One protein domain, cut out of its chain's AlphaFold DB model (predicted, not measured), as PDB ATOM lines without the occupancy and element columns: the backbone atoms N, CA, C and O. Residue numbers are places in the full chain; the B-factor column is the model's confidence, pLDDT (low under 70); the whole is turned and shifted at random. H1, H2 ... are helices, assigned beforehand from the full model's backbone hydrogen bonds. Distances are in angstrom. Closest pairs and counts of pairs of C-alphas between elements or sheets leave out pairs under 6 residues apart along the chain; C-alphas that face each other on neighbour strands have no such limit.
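What this domain is: This is residues 602 to 679 of the 744 residues of the protein "Hypothetical protein" of Polarella glacialis (UniProt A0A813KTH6). Two helices, H1 and H3, run side by side in the same direction as one layer, and the longer helix H2 crosses over one side of that pair at a steep angle, packing on H3 near the start of H3. The short helix H4 lies next to H2 in this second layer and reaches the last residues of H3, 661 to 662. The printed part has 78 residues with four named helices, in the order H1, H2, H3, H4, and no named strand; its class is all helix. The whole is compact, with a radius of gyration of the C-alphas of 11.8 A, and elongated, spanning 38 by 25 by 17 A.

How they stand to each other: H1, residues 604 to 618, touches H3, residues 649 to 662, at a shallow tilt of 3 degrees, and they run the same way. Their closest C-alphas are those of Pro 604 and Glu 650, 6.7 A apart. H2, residues 628 to 643, is close to H1 but not clearly touching it: the closest C-alphas, of Ala 607 and Leu 637, are 7.7 A apart. H2 touches H3 with residues 638 to 642 alone, opposite ways at a steep tilt of 47 degrees; the closest C-alphas, of Ala 641 and Ala 651, are 4.6 A apart. H4, residues 669 to 674, touches residues 631 to 638 of H2, the same way at a shallow tilt of 34 degrees, only just short of steep. The closest C-alphas there, of Asp 635 and Leu 674, are 6.1 A apart. H3 and H4 form a helical hairpin and only just touch, with 3 pairs of C-alphas within 8 A; the closest, of Ala 662 and Arg 672, are 5.2 A apart. H3 is the hub, touching three other helices, while H1 and H4 are apart. The helix packing is mostly aligned: 3 of the 4 touching pairs are at a shallow tilt. In H1, H2 and H3 every O i to N i+4 pair is within hydrogen-bond range; in H4, 1 of 2 is.

Where its parts are: H1 begins at C-alpha 604, at (-36.974, -47.805, 128.887), and measures 20.8 A from first to last C-alpha. H2 measures 22.6 A and ends at C-alpha 643, at (-27.703, -59.942, 128.025). H3 measures 19.9 A. H4 measures 9.0 A and ends at C-alpha 674, at (-35.358, -62.842, 140.349).

The domain as a whole: The two C-alphas farthest apart, of Gly 622 and Val 647, are 38.5 A apart. The link from H2 to H3 is tight, those from H1 to H2 and from H3 to H4 are short, and no link is long. The printed part has no cut. The mean pLDDT of the printed part is 91.5, and residue 679 is under 70.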
ATOM      1  N   LEU A 602     -39.175 -54.486 126.862       90.25
ATOM      2  CA  LEU A 602     -39.889 -53.255 127.227       90.25
ATOM      3  C   LEU A 602     -39.092 -52.027 126.787       90.25
ATOM      4  O   LEU A 602     -37.862 -52.014 126.878       90.25
ATOM      5  N   SER A 603     -39.784 -50.953 126.406       89.75
ATOM      6  CA  SER A 603     -39.133 -49.652 126.261       89.75
ATOM      7  C   SER A 603     -38.561 -49.184 127.613       89.75
ATOM      8  O   SER A 603     -39.076 -49.560 128.671       89.75
ATOM      9  N   PRO A 604     -37.532 -48.318 127.633       88.38
ATOM     10  CA  PRO A 604     -36.974 -47.805 128.887       88.38
ATOM     11  C   PRO A 604     -38.015 -47.133 129.794       88.38
ATOM     12  O   PRO A 604     -37.954 -47.264 131.015       88.38
ATOM     13  N   GLN A 605     -38.996 -46.439 129.203       87.94
ATOM     14  CA  GLN A 605     -40.080 -45.789 129.945       87.94
ATOM     15  C   GLN A 605     -41.051 -46.815 130.538       87.94
ATOM     16  O   GLN A 605     -41.390 -46.720 131.716       87.94
ATOM     17  N   GLN A 606     -41.438 -47.828 129.754       92.25
ATOM     18  CA  GLN A 606     -42.255 -48.952 130.220       92.25
ATOM     19  C   GLN A 606     -41.574 -49.689 131.373       92.25
ATOM     20  O   GLN A 606     -42.184 -49.880 132.421       92.25
ATOM     21  N   ALA A 607     -40.292 -50.033 131.219       92.88
ATOM     22  CA  ALA A 607     -39.508 -50.706 132.248       92.88
ATOM     23  C   ALA A 607     -39.438 -49.881 133.543       92.88
ATOM     24  O   ALA A 607     -39.639 -50.414 134.632       92.88
ATOM     25  N   GLN A 608     -39.211 -48.568 133.446       90.31
ATOM     26  CA  GLN A 608     -39.178 -47.694 134.617       90.31
ATOM     27  C   GLN A 608     -40.533 -47.630 135.336       90.31
ATOM     28  O   GLN A 608     -40.576 -47.725 136.566       90.31
ATOM     29  N   ILE A 609     -41.633 -47.465 134.596       93.44
ATOM     30  CA  ILE A 609     -42.988 -47.410 135.166       93.44
ATOM     31  C   ILE A 609     -43.336 -48.751 135.814       93.44
ATOM     32  O   ILE A 609     -43.791 -48.768 136.954       93.44
ATOM     33  N   PHE A 610     -43.040 -49.859 135.135       96.19
ATOM     34  CA  PHE A 610     -43.219 -51.216 135.639       96.19
ATOM     35  C   PHE A 610     -42.489 -51.440 136.970       96.19
ATOM     36  O   PHE A 610     -43.105 -51.850 137.953       96.19
ATOM     37  N   VAL A 611     -41.196 -51.104 137.045       94.50
ATOM     38  CA  VAL A 611     -40.408 -51.276 138.277       94.50
ATOM     39  C   VAL A 611     -40.898 -50.350 139.395       94.50
ATOM     40  O   VAL A 611     -40.948 -50.757 140.556       94.50
ATOM     41  N   THR A 612     -41.305 -49.122 139.062       93.69
ATOM     42  CA  THR A 612     -41.870 -48.177 140.039       93.69
ATOM     43  C   THR A 612     -43.196 -48.693 140.603       93.69
ATOM     44  O   THR A 612     -43.399 -48.648 141.814       93.69
ATOM     45  N   ALA A 613     -44.070 -49.228 139.746       96.44
ATOM     46  CA  ALA A 613     -45.336 -49.837 140.136       96.44
ATOM     47  C   ALA A 613     -45.117 -51.076 141.017       96.44
ATOM     48  O   ALA A 613     -45.660 -51.140 142.116       96.44
ATOM     49  N   LEU A 614     -44.247 -52.005 140.605       95.50
ATOM     50  CA  LEU A 614     -43.887 -53.180 141.407       95.50
ATOM     51  C   LEU A 614     -43.369 -52.797 142.792       95.50
ATOM     52  O   LEU A 614     -43.770 -53.385 143.796       95.50
ATOM     53  N   ARG A 615     -42.487 -51.796 142.858       93.88
ATOM     54  CA  ARG A 615     -41.974 -51.301 144.132       93.88
ATOM     55  C   ARG A 615     -43.098 -50.739 145.000       93.88
ATOM     56  O   ARG A 615     -43.197 -51.117 146.161       93.88
ATOM     57  N   GLY A 616     -43.932 -49.864 144.442       93.06
ATOM     58  CA  GLY A 616     -45.021 -49.220 145.175       93.06
ATOM     59  C   GLY A 616     -46.088 -50.194 145.670       93.06
ATOM     60  O   GLY A 616     -46.610 -50.021 146.767       93.06
ATOM     61  N   PHE A 617     -46.404 -51.223 144.884       96.25
ATOM     62  CA  PHE A 617     -47.500 -52.142 145.188       96.25
ATOM     63  C   PHE A 617     -47.078 -53.352 146.020       96.25
ATOM     64  O   PHE A 617     -47.896 -53.854 146.784       96.25
ATOM     65  N   CYS A 618     -45.828 -53.814 145.888       95.56
ATOM     66  CA  CYS A 618     -45.393 -55.100 146.446       95.56
ATOM     67  C   CYS A 618     -44.264 -54.987 147.479       95.56
ATOM     68  O   CYS A 618     -44.081 -55.910 148.268       95.56
ATOM     69  N   ALA A 619     -43.470 -53.910 147.487       90.19
ATOM     70  CA  ALA A 619     -42.271 -53.806 148.330       90.19
ATOM     71  C   ALA A 619     -42.520 -53.101 149.673       90.19
ATOM     72  O   ALA A 619     -41.626 -52.456 150.215       90.19
ATOM     73  N   GLU A 620     -43.723 -53.222 150.232       87.56
ATOM     74  CA  GLU A 620     -44.060 -52.658 151.538       87.56
ATOM     75  C   GLU A 620     -44.471 -53.718 152.552       87.56
ATOM     76  O   GLU A 620     -44.921 -54.815 152.221       87.56
ATOM     77  N   LYS A 621     -44.323 -53.389 153.838       85.50
ATOM     78  CA  LYS A 621     -44.673 -54.309 154.918       85.50
ATOM     79  C   LYS A 621     -46.176 -54.603 154.897       85.50
ATOM     80  O   LYS A 621     -46.986 -53.716 155.150       85.50
ATOM     81  N   GLY A 622     -46.531 -55.866 154.662       86.12
ATOM     82  CA  GLY A 622     -47.925 -56.304 154.557       86.12
ATOM     83  C   GLY A 622     -48.565 -56.016 153.196       86.12
ATOM     84  O   GLY A 622     -49.784 -56.126 153.078       86.12
ATOM     85  N   ALA A 623     -47.765 -55.647 152.192       90.31
ATOM     86  CA  ALA A 623     -48.224 -55.537 150.819       90.31
ATOM     87  C   ALA A 623     -48.652 -56.906 150.255       90.31
ATOM     88  O   ALA A 623     -48.100 -57.941 150.651       90.31
ATOM     89  N   PRO A 624     -49.625 -56.924 149.330       93.81
ATOM     90  CA  PRO A 624     -49.972 -58.122 148.576       93.81
ATOM     91  C   PRO A 624     -48.773 -58.670 147.777       93.81
ATOM     92  O   PRO A 624     -47.878 -57.916 147.385       93.81
ATOM     93  N   PRO A 625     -48.733 -59.993 147.528       93.38
ATOM     94  CA  PRO A 625     -47.702 -60.586 146.690       93.38
ATOM     95  C   PRO A 625     -47.835 -60.114 145.228       93.38
ATOM     96  O   PRO A 625     -48.947 -59.861 144.762       93.38
ATOM     97  N   PRO A 626     -46.718 -60.034 144.480       94.94
ATOM     98  CA  PRO A 626     -46.736 -59.685 143.060       94.94
ATOM     99  C   PRO A 626     -47.497 -60.737 142.225       94.94
ATOM    100  O   PRO A 626     -47.342 -61.936 142.486       94.94
ATOM    101  N   PRO A 627     -48.259 -60.329 141.190       96.62
ATOM    102  CA  PRO A 627     -48.884 -61.247 140.239       96.62
ATOM    103  C   PRO A 627     -47.853 -62.110 139.503       96.62
ATOM    104  O   PRO A 627     -46.745 -61.650 139.217       96.62
ATOM    105  N   ALA A 628     -48.218 -63.341 139.137       96.06
ATOM    106  CA  ALA A 628     -47.316 -64.260 138.436       96.06
ATOM    107  C   ALA A 628     -46.824 -63.690 137.092       96.06
ATOM    108  O   ALA A 628     -45.629 -63.740 136.811       96.06
ATOM    109  N   SER A 629     -47.713 -63.050 136.324       95.44
ATOM    110  CA  SER A 629     -47.372 -62.397 135.052       95.44
ATOM    111  C   SER A 629     -46.291 -61.318 135.218       95.44
ATOM    112  O   SER A 629     -45.417 -61.161 134.367       95.44
ATOM    113  N   SER A 630     -46.307 -60.595 136.344       96.31
ATOM    114  CA  SER A 630     -45.318 -59.565 136.656       96.31
ATOM    115  C   SER A 630     -43.956 -60.164 137.011       96.31
ATOM    116  O   SER A 630     -42.928 -59.583 136.676       96.31
ATOM    117  N   LEU A 631     -43.925 -61.350 137.628       96.00
ATOM    118  CA  LEU A 631     -42.683 -62.082 137.886       96.00
ATOM    119  C   LEU A 631     -42.069 -62.601 136.581       96.00
ATOM    120  O   LEU A 631     -40.866 -62.455 136.384       96.00
ATOM    121  N   GLU A 632     -42.888 -63.133 135.672       94.44
ATOM    122  CA  GLU A 632     -42.441 -63.573 134.342       94.44
ATOM    123  C   GLU A 632     -41.874 -62.409 133.519       94.44
ATOM    124  O   GLU A 632     -40.790 -62.512 132.941       94.44
ATOM    125  N   LEU A 633     -42.573 -61.271 133.506       94.94
ATOM    126  CA  LEU A 633     -42.103 -60.078 132.808       94.94
ATOM    127  C   LEU A 633     -40.813 -59.524 133.429       94.94
ATOM    128  O   LEU A 633     -39.921 -59.087 132.699       94.94
ATOM    129  N   LEU A 634     -40.698 -59.547 134.761       95.50
ATOM    130  CA  LEU A 634     -39.491 -59.128 135.470       95.50
ATOM    131  C   LEU A 634     -38.295 -60.023 135.128       95.50
ATOM    132  O   LEU A 634     -37.215 -59.497 134.872       95.50
ATOM    133  N   ASP A 635     -38.480 -61.341 135.089       93.94
ATOM    134  CA  ASP A 635     -37.435 -62.287 134.689       93.94
ATOM    135  C   ASP A 635     -36.975 -62.037 133.244       93.94
ATOM    136  O   ASP A 635     -35.775 -61.938 132.966       93.94
ATOM    137  N   GLY A 636     -37.926 -61.800 132.333       92.56
ATOM    138  CA  GLY A 636     -37.636 -61.385 130.960       92.56
ATOM    139  C   GLY A 636     -36.862 -60.062 130.889       92.56
ATOM    140  O   GLY A 636     -35.886 -59.952 130.144       92.56
ATOM    141  N   LEU A 637     -37.244 -59.069 131.700       93.06
ATOM    142  CA  LEU A 637     -36.570 -57.772 131.782       93.06
ATOM    143  C   LEU A 637     -35.138 -57.899 132.325       93.06
ATOM    144  O   LEU A 637     -34.218 -57.311 131.756       93.06
ATOM    145  N   VAL A 638     -34.936 -58.674 133.397       93.88
ATOM    146  CA  VAL A 638     -33.615 -58.948 133.989       93.88
ATOM    147  C   VAL A 638     -32.732 -59.683 132.988       93.88
ATOM    148  O   VAL A 638     -31.583 -59.283 132.781       93.88
ATOM    149  N   SER A 639     -33.267 -60.711 132.330       92.31
ATOM    150  CA  SER A 639     -32.561 -61.488 131.310       92.31
ATOM    151  C   SER A 639     -32.135 -60.609 130.136       92.31
ATOM    152  O   SER A 639     -30.968 -60.616 129.744       92.31
ATOM    153  N   HIS A 640     -33.047 -59.780 129.620       90.50
ATOM    154  CA  HIS A 640     -32.762 -58.868 128.515       90.50
ATOM    155  C   HIS A 640     -31.725 -57.801 128.897       90.50
ATOM    156  O   HIS A 640     -30.768 -57.569 128.159       90.50
ATOM    157  N   ALA A 641     -31.868 -57.179 130.071       91.88
ATOM    158  CA  ALA A 641     -30.935 -56.158 130.539       91.88
ATOM    159  C   ALA A 641     -29.542 -56.734 130.856       91.88
ATOM    160  O   ALA A 641     -28.540 -56.060 130.623       91.88
ATOM    161  N   SER A 642     -29.463 -57.978 131.337       91.50
ATOM    162  CA  SER A 642     -28.194 -58.667 131.621       91.50
ATOM    163  C   SER A 642     -27.487 -59.155 130.355       91.50
ATOM    164  O   SER A 642     -26.260 -59.172 130.312       91.50
ATOM    165  N   ALA A 643     -28.244 -59.536 129.321       91.56
ATOM    166  CA  ALA A 643     -27.703 -59.942 128.025       91.56
ATOM    167  C   ALA A 643     -27.262 -58.751 127.153       91.56
ATOM    168  O   ALA A 643     -26.522 -58.930 126.182       91.56
ATOM    169  N   ALA A 644     -27.712 -57.534 127.470       90.62
ATOM    170  CA  ALA A 644     -27.336 -56.334 126.738       90.62
ATOM    171  C   ALA A 644     -25.828 -56.047 126.848       90.62
ATOM    172  O   ALA A 644     -25.194 -56.275 127.878       90.62
ATOM    173  N   ALA A 645     -25.248 -55.479 125.783       90.75
ATOM    174  CA  ALA A 645     -23.835 -55.113 125.772       90.75
ATOM    175  C   ALA A 645     -23.491 -54.181 126.960       90.75
ATOM    176  O   ALA A 645     -24.265 -53.263 127.239       90.75
ATOM    177  N   PRO A 646     -22.313 -54.310 127.604       87.44
ATOM    178  CA  PRO A 646     -21.939 -53.506 128.780       87.44
ATOM    179  C   PRO A 646     -21.967 -51.988 128.548       87.44
ATOM    180  O   PRO A 646     -22.110 -51.196 129.480       87.44
ATOM    181  N   VAL A 647     -21.827 -51.568 127.290       92.00
ATOM    182  CA  VAL A 647     -21.904 -50.164 126.872       92.00
ATOM    183  C   VAL A 647     -23.334 -49.615 126.876       92.00
ATOM    184  O   VAL A 647     -23.510 -48.398 126.957       92.00
ATOM    185  N   ASN A 648     -24.358 -50.477 126.861       90.12
ATOM    186  CA  ASN A 648     -25.758 -50.070 126.871       90.12
ATOM    187  C   ASN A 648     -26.097 -49.381 128.203       90.12
ATOM    188  O   ASN A 648     -26.170 -49.987 129.273       90.12
ATOM    189  N   ARG A 649     -26.267 -48.059 128.137       89.69
ATOM    190  CA  ARG A 649     -26.545 -47.213 129.298       89.69
ATOM    191  C   ARG A 649     -27.910 -47.509 129.920       89.69
ATOM    192  O   ARG A 649     -28.021 -47.472 131.140       89.69
ATOM    193  N   GLU A 650     -28.920 -47.788 129.103       88.19
ATOM    194  CA  GLU A 650     -30.298 -47.997 129.559       88.19
ATOM    195  C   GLU A 650     -30.437 -49.339 130.278       88.19
ATOM    196  O   GLU A 650     -31.004 -49.389 131.366       88.19
ATOM    197  N   ALA A 651     -29.814 -50.395 129.748       88.94
ATOM    198  CA  ALA A 651     -29.758 -51.696 130.412       88.94
ATOM    199  C   ALA A 651     -29.048 -51.617 131.774       88.94
ATOM    200  O   ALA A 651     -29.554 -52.131 132.770       88.94
ATOM    201  N   ARG A 652     -27.923 -50.890 131.858       90.12
ATOM    202  CA  ARG A 652     -27.223 -50.648 133.135       90.12
ATOM    203  C   ARG A 652     -28.063 -49.851 134.129       90.12
ATOM    204  O   ARG A 652     -28.060 -50.180 135.310       90.12
ATOM    205  N   LEU A 653     -28.775 -48.819 133.666       87.56
ATOM    206  CA  LEU A 653     -29.696 -48.051 134.507       87.56
ATOM    207  C   LEU A 653     -30.813 -48.957 135.041       87.56
ATOM    208  O   LEU A 653     -31.095 -48.932 136.234       87.56
ATOM    209  N   CYS A 654     -31.399 -49.790 134.178       89.62
ATOM    210  CA  CYS A 654     -32.433 -50.750 134.551       89.62
ATOM    211  C   CYS A 654     -31.928 -51.720 135.630       89.62
ATOM    212  O   CYS A 654     -32.524 -51.807 136.702       89.62
ATOM    213  N   LEU A 655     -30.775 -52.365 135.413       91.50
ATOM    214  CA  LEU A 655     -30.162 -53.267 136.396       91.50
ATOM    215  C   LEU A 655     -29.837 -52.567 137.721       91.50
ATOM    216  O   LEU A 655     -30.006 -53.168 138.780       91.50
ATOM    217  N   ALA A 656     -29.406 -51.304 137.686       88.88
ATOM    218  CA  ALA A 656     -29.151 -50.529 138.897       88.88
ATOM    219  C   ALA A 656     -30.437 -50.293 139.706       88.88
ATOM    220  O   ALA A 656     -30.453 -50.550 140.908       88.88
ATOM    221  N   VAL A 657     -31.530 -49.879 139.052       89.56
ATOM    222  CA  VAL A 657     -32.835 -49.678 139.711       89.56
ATOM    223  C   VAL A 657     -33.381 -51.002 140.266       89.56
ATOM    224  O   VAL A 657     -33.895 -51.044 141.383       89.56
ATOM    225  N   LEU A 658     -33.218 -52.106 139.533       93.38
ATOM    226  CA  LEU A 658     -33.587 -53.449 139.997       93.38
ATOM    227  C   LEU A 658     -32.738 -53.903 141.196       93.38
ATOM    228  O   LEU A 658     -33.261 -54.508 142.133       93.38
ATOM    229  N   GLY A 659     -31.449 -53.560 141.216       91.88
ATOM    230  CA  GLY A 659     -30.570 -53.784 142.362       91.88
ATOM    231  C   GLY A 659     -30.993 -52.988 143.602       91.88
ATOM    232  O   GLY A 659     -30.950 -53.515 144.714       91.88
ATOM    233  N   GLU A 660     -31.467 -51.748 143.433       90.12
ATOM    234  CA  GLU A 660     -32.038 -50.964 144.538       90.12
ATOM    235  C   GLU A 660     -33.294 -51.620 145.118       90.12
ATOM    236  O   GLU A 660     -33.450 -51.656 146.341       90.12
ATOM    237  N   LEU A 661     -34.160 -52.165 144.257       91.81
ATOM    238  CA  LEU A 661     -35.342 -52.914 144.680       91.81
ATOM    239  C   LEU A 661     -34.955 -54.198 145.430       91.81
ATOM    240  O   LEU A 661     -35.580 -54.534 146.433       91.81
ATOM    241  N   ALA A 662     -33.898 -54.895 145.003       93.06
ATOM    242  CA  ALA A 662     -33.404 -56.103 145.673       93.06
ATOM    243  C   ALA A 662     -32.876 -55.810 147.086       93.06
ATOM    244  O   ALA A 662     -33.068 -56.604 148.013       93.06
ATOM    245  N   ALA A 663     -32.226 -54.652 147.234       91.25
ATOM    246  CA  ALA A 663     -31.675 -54.143 148.485       91.25
ATOM    247  C   ALA A 663     -32.726 -53.492 149.404       91.25
ATOM    248  O   ALA A 663     -32.383 -53.022 150.496       91.25
ATOM    249  N   ASP A 664     -33.990 -53.413 148.984       90.75
ATOM    250  CA  ASP A 664     -35.077 -52.972 149.850       90.75
ATOM    251  C   ASP A 664     -35.390 -54.082 150.877       90.75
ATOM    252  O   ASP A 664     -35.666 -55.228 150.489       90.75
ATOM    253  N   PRO A 665     -35.324 -53.803 152.196       91.69
ATOM    254  CA  PRO A 665     -35.612 -54.810 153.219       91.69
ATOM    255  C   PRO A 665     -37.037 -55.358 153.106       91.69
ATOM    256  O   PRO A 665     -37.266 -56.529 153.410       91.69
ATOM    257  N   ASN A 666     -37.970 -54.548 152.604       92.31
ATOM    258  CA  ASN A 666     -39.367 -54.928 152.445       92.31
ATOM    259  C   ASN A 666     -39.646 -55.656 151.120       92.31
ATOM    260  O   ASN A 666     -40.783 -56.042 150.872       92.31
ATOM    261  N   CYS A 667     -38.632 -55.874 150.272       93.44
ATOM    262  CA  CYS A 667     -38.796 -56.609 149.021       93.44
ATOM    263  C   CYS A 667     -39.227 -58.070 149.293       93.44
ATOM    264  O   CYS A 667     -38.525 -58.792 150.018       93.44
ATOM    265  N   PRO A 668     -40.357 -58.533 148.722       93.81
ATOM    266  CA  PRO A 668     -40.807 -59.916 148.819       93.81
ATOM    267  C   PRO A 668     -39.738 -60.905 148.360       93.81
ATOM    268  O   PRO A 668     -39.014 -60.655 147.397       93.81
ATOM    269  N   ALA A 669     -39.671 -62.069 149.010       93.19
ATOM    270  CA  ALA A 669     -38.704 -63.109 148.656       93.19
ATOM    271  C   ALA A 669     -38.848 -63.578 147.197       93.19
ATOM    272  O   ALA A 669     -37.838 -63.835 146.548       93.19
ATOM    273  N   SER A 670     -40.080 -63.627 146.671       93.81
ATOM    274  CA  SER A 670     -40.365 -63.969 145.272       93.81
ATOM    275  C   SER A 670     -39.763 -62.970 144.281       93.81
ATOM    276  O   SER A 670     -39.159 -63.393 143.302       93.81
ATOM    277  N   LEU A 671     -39.846 -61.661 144.555       93.50
ATOM    278  CA  LEU A 671     -39.176 -60.635 143.745       93.50
ATOM    279  C   LEU A 671     -37.661 -60.718 143.916       93.50
ATOM    280  O   LEU A 671     -36.932 -60.796 142.933       93.50
ATOM    281  N   ARG A 672     -37.176 -60.762 145.163       94.50
ATOM    282  CA  ARG A 672     -35.738 -60.800 145.471       94.50
ATOM    283  C   ARG A 672     -35.020 -61.988 144.821       94.50
ATOM    284  O   ARG A 672     -33.844 -61.860 144.502       94.50
ATOM    285  N   ALA A 673     -35.708 -63.112 144.608       94.50
ATOM    286  CA  ALA A 673     -35.155 -64.287 143.938       94.50
ATOM    287  C   ALA A 673     -34.817 -64.054 142.453       94.50
ATOM    288  O   ALA A 673     -33.888 -64.684 141.952       94.50
ATOM    289  N   LEU A 674     -35.540 -63.157 141.773       94.50
ATOM    290  CA  LEU A 674     -35.358 -62.842 140.349       94.50
ATOM    291  C   LEU A 674     -34.440 -61.637 140.113       94.50
ATOM    292  O   LEU A 674     -33.934 -61.435 139.013       94.50
ATOM    293  N   LEU A 675     -34.241 -60.801 141.134       94.00
ATOM    294  CA  LEU A 675     -33.473 -59.570 140.994       94.00
ATOM    295  C   LEU A 675     -31.956 -59.833 141.003       94.00
ATOM    296  O   LEU A 675     -31.491 -60.785 141.641       94.00
ATOM    297  N   PRO A 676     -31.155 -58.966 140.351       89.50
ATOM    298  CA  PRO A 676     -29.703 -59.078 140.375       89.50
ATOM    299  C   PRO A 676     -29.197 -59.115 141.815       89.50
ATOM    300  O   PRO A 676     -29.502 -58.225 142.616       89.50
ATOM    301  N   LYS A 677     -28.404 -60.138 142.156       85.75
ATOM    302  CA  LYS A 677     -27.747 -60.183 143.464       85.75
ATOM    303  C   LYS A 677     -26.863 -58.941 143.578       85.75
ATOM    304  O   LYS A 677     -26.094 -58.687 142.645       85.75
ATOM    305  N   PRO A 678     -26.949 -58.168 144.678       74.38
ATOM    306  CA  PRO A 678     -26.025 -57.070 144.891       74.38
ATOM    307  C   PRO A 678     -24.631 -57.678 144.823       74.38
ATOM    308  O   PRO A 678     -24.322 -58.575 145.606       74.38
ATOM    309  N   GLN A 679     -23.839 -57.265 143.831       65.75
ATOM    310  CA  GLN A 679     -22.448 -57.675 143.742       65.75
ATOM    311  C   GLN A 679     -21.822 -57.223 145.053       65.75
ATOM    312  O   GLN A 679     -21.626 -56.026 145.277       65.75
TER     313      GLN A 679